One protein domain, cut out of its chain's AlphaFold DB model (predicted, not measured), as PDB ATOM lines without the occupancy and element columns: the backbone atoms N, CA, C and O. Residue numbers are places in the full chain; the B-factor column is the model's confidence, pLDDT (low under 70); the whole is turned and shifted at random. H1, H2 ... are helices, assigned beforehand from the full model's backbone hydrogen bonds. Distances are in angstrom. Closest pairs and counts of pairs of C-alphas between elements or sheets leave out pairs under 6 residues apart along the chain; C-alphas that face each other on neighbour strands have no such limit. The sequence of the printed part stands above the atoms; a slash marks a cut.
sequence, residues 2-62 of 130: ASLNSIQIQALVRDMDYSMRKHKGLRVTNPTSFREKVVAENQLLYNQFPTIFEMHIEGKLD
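AT A GLANCE: This is residues 2 to 62 of the 130 residues of an uncharacterized protein of viral metagenome (UniProt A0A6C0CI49). What shape? Long helix H1 runs along the longest axis; H2 turns one end, and H3, H4 and H5 fold back over one side of H1. Make-up? The all-helix printed part has 61 residues, with five named helices, H1 to H5 in order, and is compact: radius of gyration of the C-alphas 11.4 A, spans 38, 22 and 18 A.

IN THESE COORDINATES: Where is H1? H1, residues 6 to 22, runs 24.6 A from C-alpha 6 at (101.818, 100.956, 91.223) to C-alpha 22. What follows? H2 is residues 26 to 29, H3 31 to 41, H4 43 to 48 and H5 50 to 57, ending at C-alpha 57, (106.804, 91.155, 74.829).

HOW THE PARTS SIT: How near is H3? H1 residues 16 to 20 alone touch H3 at a steep tilt of 43 degrees, closest C-alphas Ser 19 and Val 38, 5.8 A. Backbones? In H1, H3, H4 and H5 every O i to N i+4 pair is within hydrogen-bond range.

THE WHOLE: Any cut? The printed part has no cut. Low confidence? Residue 2 has pLDDT under 70.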
ATOM      1  N   ALA A   2     109.512  94.439 100.420       51.12
ATOM      2  CA  ALA A   2     108.750  95.627 100.033       51.12
ATOM      3  C   ALA A   2     108.102  95.372  98.665       51.12
ATOM      4  O   ALA A   2     108.809  95.167  97.681       51.12
ATOM      5  N   SER A   3     106.770  95.300  98.618       76.88
ATOM      6  CA  SER A   3     106.046  95.161  97.355       76.88
ATOM      7  C   SER A   3     106.262  96.445  96.551       76.88
ATOM      8  O   SER A   3     106.054  97.528  97.102       76.88
ATOM      9  N   LEU A   4     106.679  96.342  95.285       83.12
ATOM     10  CA  LEU A   4     106.779  97.515  94.410       83.12
ATOM     11  C   LEU A   4     105.432  98.218  94.347       83.12
ATOM     12  O   LEU A   4     104.434  97.527  94.211       83.12
ATOM     13  N   ASN A   5     105.371  99.542  94.400       87.12
ATOM     14  CA  ASN A   5     104.110 100.272  94.262       87.12
ATOM     15  C   ASN A   5     103.656 100.378  92.789       87.12
ATOM     16  O   ASN A   5     104.386 100.014  91.864       87.12
ATOM     17  N   SER A   6     102.424 100.827  92.556       86.94
ATOM     18  CA  SER A   6     101.818 100.956  91.223       86.94
ATOM     19  C   SER A   6     102.681 101.779  90.258       86.94
ATOM     20  O   SER A   6     102.880 101.382  89.110       86.94
ATOM     21  N   ILE A   7     103.272 102.871  90.745       88.25
ATOM     22  CA  ILE A   7     104.138 103.770  89.972       88.25
ATOM     23  C   ILE A   7     105.437 103.068  89.560       88.25
ATOM     24  O   ILE A   7     105.890 103.218  88.428       88.25
ATOM     25  N   GLN A   8     106.031 102.275  90.453       90.50
ATOM     26  CA  GLN A   8     107.238 101.503  90.164       90.50
ATOM     27  C   GLN A   8     106.970 100.436  89.102       90.50
ATOM     28  O   GLN A   8     107.750 100.312  88.163       90.50
ATOM     29  N   ILE A   9     105.850  99.710  89.193       89.06
ATOM     30  CA  ILE A   9     105.471  98.728  88.164       89.06
ATOM     31  C   ILE A   9     105.232  99.424  86.817       89.06
ATOM     32  O   ILE A   9     105.698  98.954  85.781       89.06
ATOM     33  N   GLN A  10     104.560 100.576  86.825       87.94
ATOM     34  CA  GLN A  10     104.334 101.376  85.624       87.94
ATOM     35  C   GLN A  10     105.648 101.846  84.982       87.94
ATOM     36  O   GLN A  10     105.785 101.789  83.759       87.94
ATOM     37  N   ALA A  11     106.625 102.271  85.786       90.44
ATOM     38  CA  ALA A  11     107.947 102.649  85.295       90.44
ATOM     39  C   ALA A  11     108.655 101.468  84.616       90.44
ATOM     40  O   ALA A  11     109.160 101.635  83.513       90.44
ATOM     41  N   LEU A  12     108.604 100.269  85.209       91.50
ATOM     42  CA  LEU A  12     109.208  99.063  84.627       91.50
ATOM     43  C   LEU A  12     108.614  98.693  83.267       91.50
ATOM     44  O   LEU A  12     109.351  98.364  82.344       91.50
ATOM     45  N   VAL A  13     107.287  98.749  83.129       89.88
ATOM     46  CA  VAL A  13     106.621  98.459  81.849       89.88
ATOM     47  C   VAL A  13     107.000  99.501  80.799       89.88
ATOM     48  O   VAL A  13     107.321  99.156  79.667       89.88
ATOM     49  N   ARG A  14     107.057 100.781  81.182       90.00
ATOM     50  CA  ARG A  14     107.500 101.854  80.286       90.00
ATOM     51  C   ARG A  14     108.967 101.688  79.863       90.00
ATOM     52  O   ARG A  14     109.308 101.952  78.713       90.00
ATOM     53  N   ASP A  15     109.833 101.266  80.776       91.94
ATOM     54  CA  ASP A  15     111.245 101.016  80.489       91.94
ATOM     55  C   ASP A  15     111.408  99.817  79.534       91.94
ATOM     56  O   ASP A  15     112.158  99.903  78.555       91.94
ATOM     57  N   MET A  16     110.594  98.770  79.704       92.12
ATOM     58  CA  MET A  16     110.515  97.651  78.763       92.12
ATOM     59  C   MET A  16     110.052  98.089  77.367       92.12
ATOM     60  O   MET A  16     110.633  97.658  76.369       92.12
ATOM     61  N   ASP A  17     109.080  98.998  77.279       90.25
ATOM     62  CA  ASP A  17     108.640  99.621  76.025       90.25
ATOM     63  C   ASP A  17     109.822 100.272  75.272       90.25
ATOM     64  O   ASP A  17     109.970 100.124  74.051       90.25
ATOM     65  N   TYR A  18     110.717 100.966  75.988       92.56
ATOM     66  CA  TYR A  18     111.933 101.533  75.397       92.56
ATOM     67  C   TYR A  18     112.912 100.448  74.933       92.56
ATOM     68  O   TYR A  18     113.416 100.541  73.809       92.56
ATOM     69  N   SER A  19     113.148  99.404  75.732       91.00
ATOM     70  CA  SER A  19     113.992  98.262  75.346       91.00
ATOM     71  C   SER A  19     113.473  97.554  74.093       91.00
ATOM     72  O   SER A  19     114.233  97.280  73.159       91.00
ATOM     73  N   MET A  20     112.164  97.310  74.013       92.00
ATOM     74  CA  MET A  20     111.530  96.688  72.851       92.00
ATOM     75  C   MET A  20     111.667  97.559  71.598       92.00
ATOM     76  O   MET A  20     111.976  97.050  70.518       92.00
ATOM     77  N   ARG A  21     111.501  98.882  71.725       91.19
ATOM     78  CA  ARG A  21     111.694  99.830  70.611       91.19
ATOM     79  C   ARG A  21     113.148  99.902  70.156       91.19
ATOM     80  O   ARG A  21     113.397  99.936  68.950       91.19
ATOM     81  N   LYS A  22     114.096  99.894  71.096       92.50
ATOM     82  CA  LYS A  22     115.542  99.899  70.831       92.50
ATOM     83  C   LYS A  22     115.964  98.678  70.016       92.50
ATOM     84  O   LYS A  22     116.702  98.815  69.044       92.50
ATOM     85  N   HIS A  23     115.443  97.502  70.360       90.38
ATOM     86  CA  HIS A  23     115.789  96.238  69.702       90.38
ATOM     87  C   HIS A  23     114.783  95.801  68.625       90.38
ATOM     88  O   HIS A  23     114.869  94.676  68.139       90.38
ATOM     89  N   LYS A  24     113.864  96.678  68.186       88.62
ATOM     90  CA  LYS A  24     112.759  96.331  67.265       88.62
ATOM     91  C   LYS A  24     113.192  95.605  65.986       88.62
ATOM     92  O   LYS A  24     112.450  94.772  65.478       88.62
ATOM     93  N   GLY A  25     114.386  95.912  65.470       86.25
ATOM     94  CA  GLY A  25     114.929  95.275  64.266       86.25
ATOM     95  C   GLY A  25     115.260  93.796  64.472       86.25
ATOM     96  O   GLY A  25     115.059  92.993  63.567       86.25
ATOM     97  N   LEU A  26     115.689  93.425  65.684       87.50
ATOM     98  CA  LEU A  26     116.005  92.043  66.051       87.50
ATOM     99  C   LEU A  26     114.750  91.186  66.193       87.50
ATOM    100  O   LEU A  26     114.824  89.978  66.021       87.50
ATOM    101  N   ARG A  27     113.585  91.796  66.443       85.00
ATOM    102  CA  ARG A  27     112.319  91.065  66.579       85.00
ATOM    103  C   ARG A  27     111.978  90.237  65.336       85.00
ATOM    104  O   ARG A  27     111.389  89.173  65.466       85.00
ATOM    105  N   VAL A  28     112.343  90.727  64.149       83.38
ATOM    106  CA  VAL A  28     112.078  90.051  62.867       83.38
ATOM    107  C   VAL A  28     113.260  89.187  62.434       83.38
ATOM    108  O   VAL A  28     113.064  88.089  61.928       83.38
ATOM    109  N   THR A  29     114.489  89.671  62.626       87.50
ATOM    110  CA  THR A  29     115.692  89.008  62.102       87.50
ATOM    111  C   THR A  29     116.237  87.918  63.019       87.50
ATOM    112  O   THR A  29     116.795  86.941  62.528       87.50
ATOM    113  N   ASN A  30     116.101  88.064  64.340       90.56
ATOM    114  CA  ASN A  30     116.570  87.094  65.325       90.56
ATOM    115  C   ASN A  30     115.779  87.224  66.650       90.56
ATOM    116  O   ASN A  30     116.243  87.889  67.592       90.56
ATOM    117  N   PRO A  31     114.594  86.587  66.737       87.75
ATOM    118  CA  PRO A  31     113.680  86.734  67.870       87.75
ATOM    119  C   PRO A  31     114.267  86.225  69.195       87.75
ATOM    120  O   PRO A  31     113.986  86.800  70.246       87.75
ATOM    121  N   THR A  32     115.139  85.213  69.163       91.00
ATOM    122  CA  THR A  32     115.827  84.710  70.361       91.00
ATOM    123  C   THR A  32     116.733  85.783  70.961       91.00
ATOM    124  O   THR A  32     116.599  86.123  72.136       91.00
ATOM    125  N   SER A  33     117.578  86.408  70.132       90.94
ATOM    126  CA  SER A  33     118.469  87.489  70.580       90.94
ATOM    127  C   SER A  33     117.705  88.737  71.034       90.94
ATOM    128  O   SER A  33     118.145  89.448  71.937       90.94
ATOM    129  N   PHE A  34     116.542  89.006  70.425       90.81
ATOM    130  CA  PHE A  34     115.654  90.083  70.851       90.81
ATOM    131  C   PHE A  34     115.181  89.846  72.283       90.81
ATOM    132  O   PHE A  34     115.335  90.726  73.130       90.81
ATOM    133  N   ARG A  35     114.674  88.641  72.572       90.94
ATOM    134  CA  ARG A  35     114.199  88.284  73.910       90.94
ATOM    135  C   ARG A  35     115.319  88.373  74.942       90.94
ATOM    136  O   ARG A  35     115.126  89.012  75.968       90.94
ATOM    137  N   GLU A  36     116.490  87.807  74.664       93.50
ATOM    138  CA  GLU A  36     117.639  87.851  75.581       93.50
ATOM    139  C   GLU A  36     118.045  89.284  75.944       93.50
ATOM    140  O   GLU A  36     118.252  89.590  77.118       93.50
ATOM    141  N   LYS A  37     118.096  90.190  74.959       92.75
ATOM    142  CA  LYS A  37     118.429  91.600  75.200       92.75
ATOM    143  C   LYS A  37     117.359  92.328  76.007       92.75
ATOM    144  O   LYS A  37     117.699  93.095  76.904       92.75
ATOM    145  N   VAL A  38     116.083  92.083  75.714       92.69
ATOM    146  CA  VAL A  38     114.974  92.696  76.460       92.69
ATOM    147  C   VAL A  38     114.939  92.179  77.903       92.69
ATOM    148  O   VAL A  38     114.770  92.983  78.815       92.69
ATOM    149  N   VAL A  39     115.183  90.882  78.132       93.75
ATOM    150  CA  VAL A  39     115.313  90.296  79.479       93.75
ATOM    151  C   VAL A  39     116.497  90.903  80.233       93.75
ATOM    152  O   VAL A  39     116.348  91.301  81.386       93.75
ATOM    153  N   ALA A  40     117.663  91.010  79.589       93.94
ATOM    154  CA  ALA A  40     118.864  91.562  80.212       93.94
ATOM    155  C   ALA A  40     118.677  93.021  80.662       93.94
ATOM    156  O   ALA A  40     119.167  93.398  81.724       93.94
ATOM    157  N   GLU A  41     117.944  93.827  79.890       92.19
ATOM    158  CA  GLU A  41     117.636  95.221  80.230       92.19
ATOM    159  C   GLU A  41     116.488  95.358  81.255       92.19
ATOM    160  O   GLU A  41     116.406  96.379  81.931       92.19
ATOM    161  N   ASN A  42     115.634  94.337  81.426       92.94
ATOM    162  CA  ASN A  42     114.420  94.394  82.259       92.94
ATOM    163  C   ASN A  42     114.345  93.263  83.300       92.94
ATOM    164  O   ASN A  42     113.268  92.729  83.581       92.94
ATOM    165  N   GLN A  43     115.482  92.901  83.905       92.50
ATOM    166  CA  GLN A  43     115.575  91.764  84.833       92.50
ATOM    167  C   GLN A  43     114.580  91.834  85.995       92.50
ATOM    168  O   GLN A  43     114.053  90.809  86.418       92.50
ATOM    169  N   LEU A  44     114.305  93.027  86.526       90.69
ATOM    170  CA  LEU A  44     113.421  93.172  87.681       90.69
ATOM    171  C   LEU A  44     111.964  92.842  87.327       90.69
ATOM    172  O   LEU A  44     111.309  92.111  88.070       90.69
ATOM    173  N   LEU A  45     111.491  93.302  86.165       89.19
ATOM    174  CA  LEU A  45     110.170  92.951  85.642       89.19
ATOM    175  C   LEU A  45     110.101  91.461  85.279       89.19
ATOM    176  O   LEU A  45     109.132  90.801  85.632       89.19
ATOM    177  N   TYR A  46     111.152  90.920  84.655       91.88
ATOM    178  CA  TYR A  46     111.236  89.504  84.288       91.88
ATOM    179  C   TYR A  46     111.184  88.568  85.505       91.88
ATOM    180  O   TYR A  46     110.451  87.583  85.505       91.88
ATOM    181  N   ASN A  47     111.932  88.892  86.562       91.06
ATOM    182  CA  ASN A  47     112.051  88.041  87.745       91.06
ATOM    183  C   ASN A  47     110.846  88.161  88.687       91.06
ATOM    184  O   ASN A  47     110.441  87.165  89.281       91.06
ATOM    185  N   GLN A  48     110.293  89.366  88.864       89.19
ATOM    186  CA  GLN A  48     109.192  89.592  89.812       89.19
ATOM    187  C   GLN A  48     107.808  89.453  89.173       89.19
ATOM    188  O   GLN A  48     106.859  89.071  89.854       89.19
ATOM    189  N   PHE A  49     107.685  89.740  87.876       88.94
ATOM    190  CA  PHE A  49     106.414  89.748  87.152       88.94
ATOM    191  C   PHE A  49     106.537  89.062  85.778       88.94
ATOM    192  O   PHE A  49     106.250  89.683  84.748       88.94
ATOM    193  N   PRO A  50     106.917  87.770  85.732       89.88
ATOM    194  CA  PRO A  50     107.181  87.065  84.477       89.88
ATOM    195  C   PRO A  50     105.967  87.068  83.540       89.88
ATOM    196  O   PRO A  50     106.116  87.269  82.342       89.88
ATOM    197  N   THR A  51     104.747  86.937  84.069       89.12
ATOM    198  CA  THR A  51     103.527  86.965  83.249       89.12
ATOM    199  C   THR A  51     103.303  88.327  82.589       89.12
ATOM    200  O   THR A  51     102.926  88.378  81.422       89.12
ATOM    201  N   ILE A  52     103.549  89.433  83.302       88.06
ATOM    202  CA  ILE A  52     103.426  90.787  82.736       88.06
ATOM    203  C   ILE A  52     104.485  90.985  81.654       88.06
ATOM    204  O   ILE A  52     104.168  91.495  80.581       88.06
ATOM    205  N   PHE A  53     105.715  90.535  81.910       91.06
ATOM    206  CA  PHE A  53     106.791  90.571  80.929       91.06
ATOM    207  C   PHE A  53     106.416  89.811  79.647       91.06
ATOM    208  O   PHE A  53     106.479  90.382  78.561       91.06
ATOM    209  N   GLU A  54     105.978  88.553  79.756       90.94
ATOM    210  CA  GLU A  54     105.625  87.740  78.584       90.94
ATOM    211  C   GLU A  54     104.420  88.323  77.828       90.94
ATOM    212  O   GLU A  54     104.454  88.470  76.608       90.94
ATOM    213  N   MET A  55     103.377  88.772  78.532       89.50
ATOM    214  CA  MET A  55     102.254  89.442  77.868       89.50
ATOM    215  C   MET A  55     102.698  90.716  77.143       89.50
ATOM    216  O   MET A  55     102.209  91.003  76.051       89.50
ATOM    217  N   HIS A  56     103.627  91.484  77.713       89.94
ATOM    218  CA  HIS A  56     104.097  92.717  77.091       89.94
ATOM    219  C   HIS A  56     104.992  92.454  75.877       89.94
ATOM    220  O   HIS A  56     104.777  93.071  74.832       89.94
ATOM    221  N   ILE A  57     105.921  91.492  75.957       89.19
ATOM    222  CA  ILE A  57     106.804  91.155  74.829       89.19
ATOM    223  C   ILE A  57     106.027  90.555  73.649       89.19
ATOM    224  O   ILE A  57     106.346  90.845  72.495       89.19
ATOM    225  N   GLU A  58     104.978  89.778  73.933       88.19
ATOM    226  CA  GLU A  58     104.070  89.203  72.935       88.19
ATOM    227  C   GLU A  58     103.065  90.222  72.372       88.19
ATOM    228  O   GLU A  58     102.343  89.912  71.426       88.19
ATOM    229  N   GLY A  59     102.995  91.431  72.940       84.25
ATOM    230  CA  GLY A  59     102.004  92.436  72.559       84.25
ATOM    231  C   GLY A  59     100.574  92.062  72.957       84.25
ATOM    232  O   GLY A  59      99.633  92.538  72.344       84.25
ATOM    233  N   LYS A  60     100.396  91.200  73.960       85.19
ATOM    234  CA  LYS A  60      99.092  90.815  74.527       85.19
ATOM    235  C   LYS A  60      98.732  91.594  75.790       85.19
ATOM    236  O   LYS A  60      97.650  91.397  76.335       85.19
ATOM    237  N   LEU A  61      99.637  92.444  76.278       84.50
ATOM    238  CA  LEU A  61      99.354  93.342  77.389       84.50
ATOM    239  C   LEU A  61      98.288  94.346  76.940       84.50
ATOM    240  O   LEU A  61      98.549  95.207  76.100       84.50
ATOM    241  N   ASP A  62      97.080  94.187  77.465       79.81
ATOM    242  CA  ASP A  62      95.910  94.961  77.077       79.81
ATOM    243  C   ASP A  62      95.608  96.087  78.081       79.81
ATOM    244  O   ASP A  62      96.236  96.225  79.137       79.81
TER     245      ASP A  62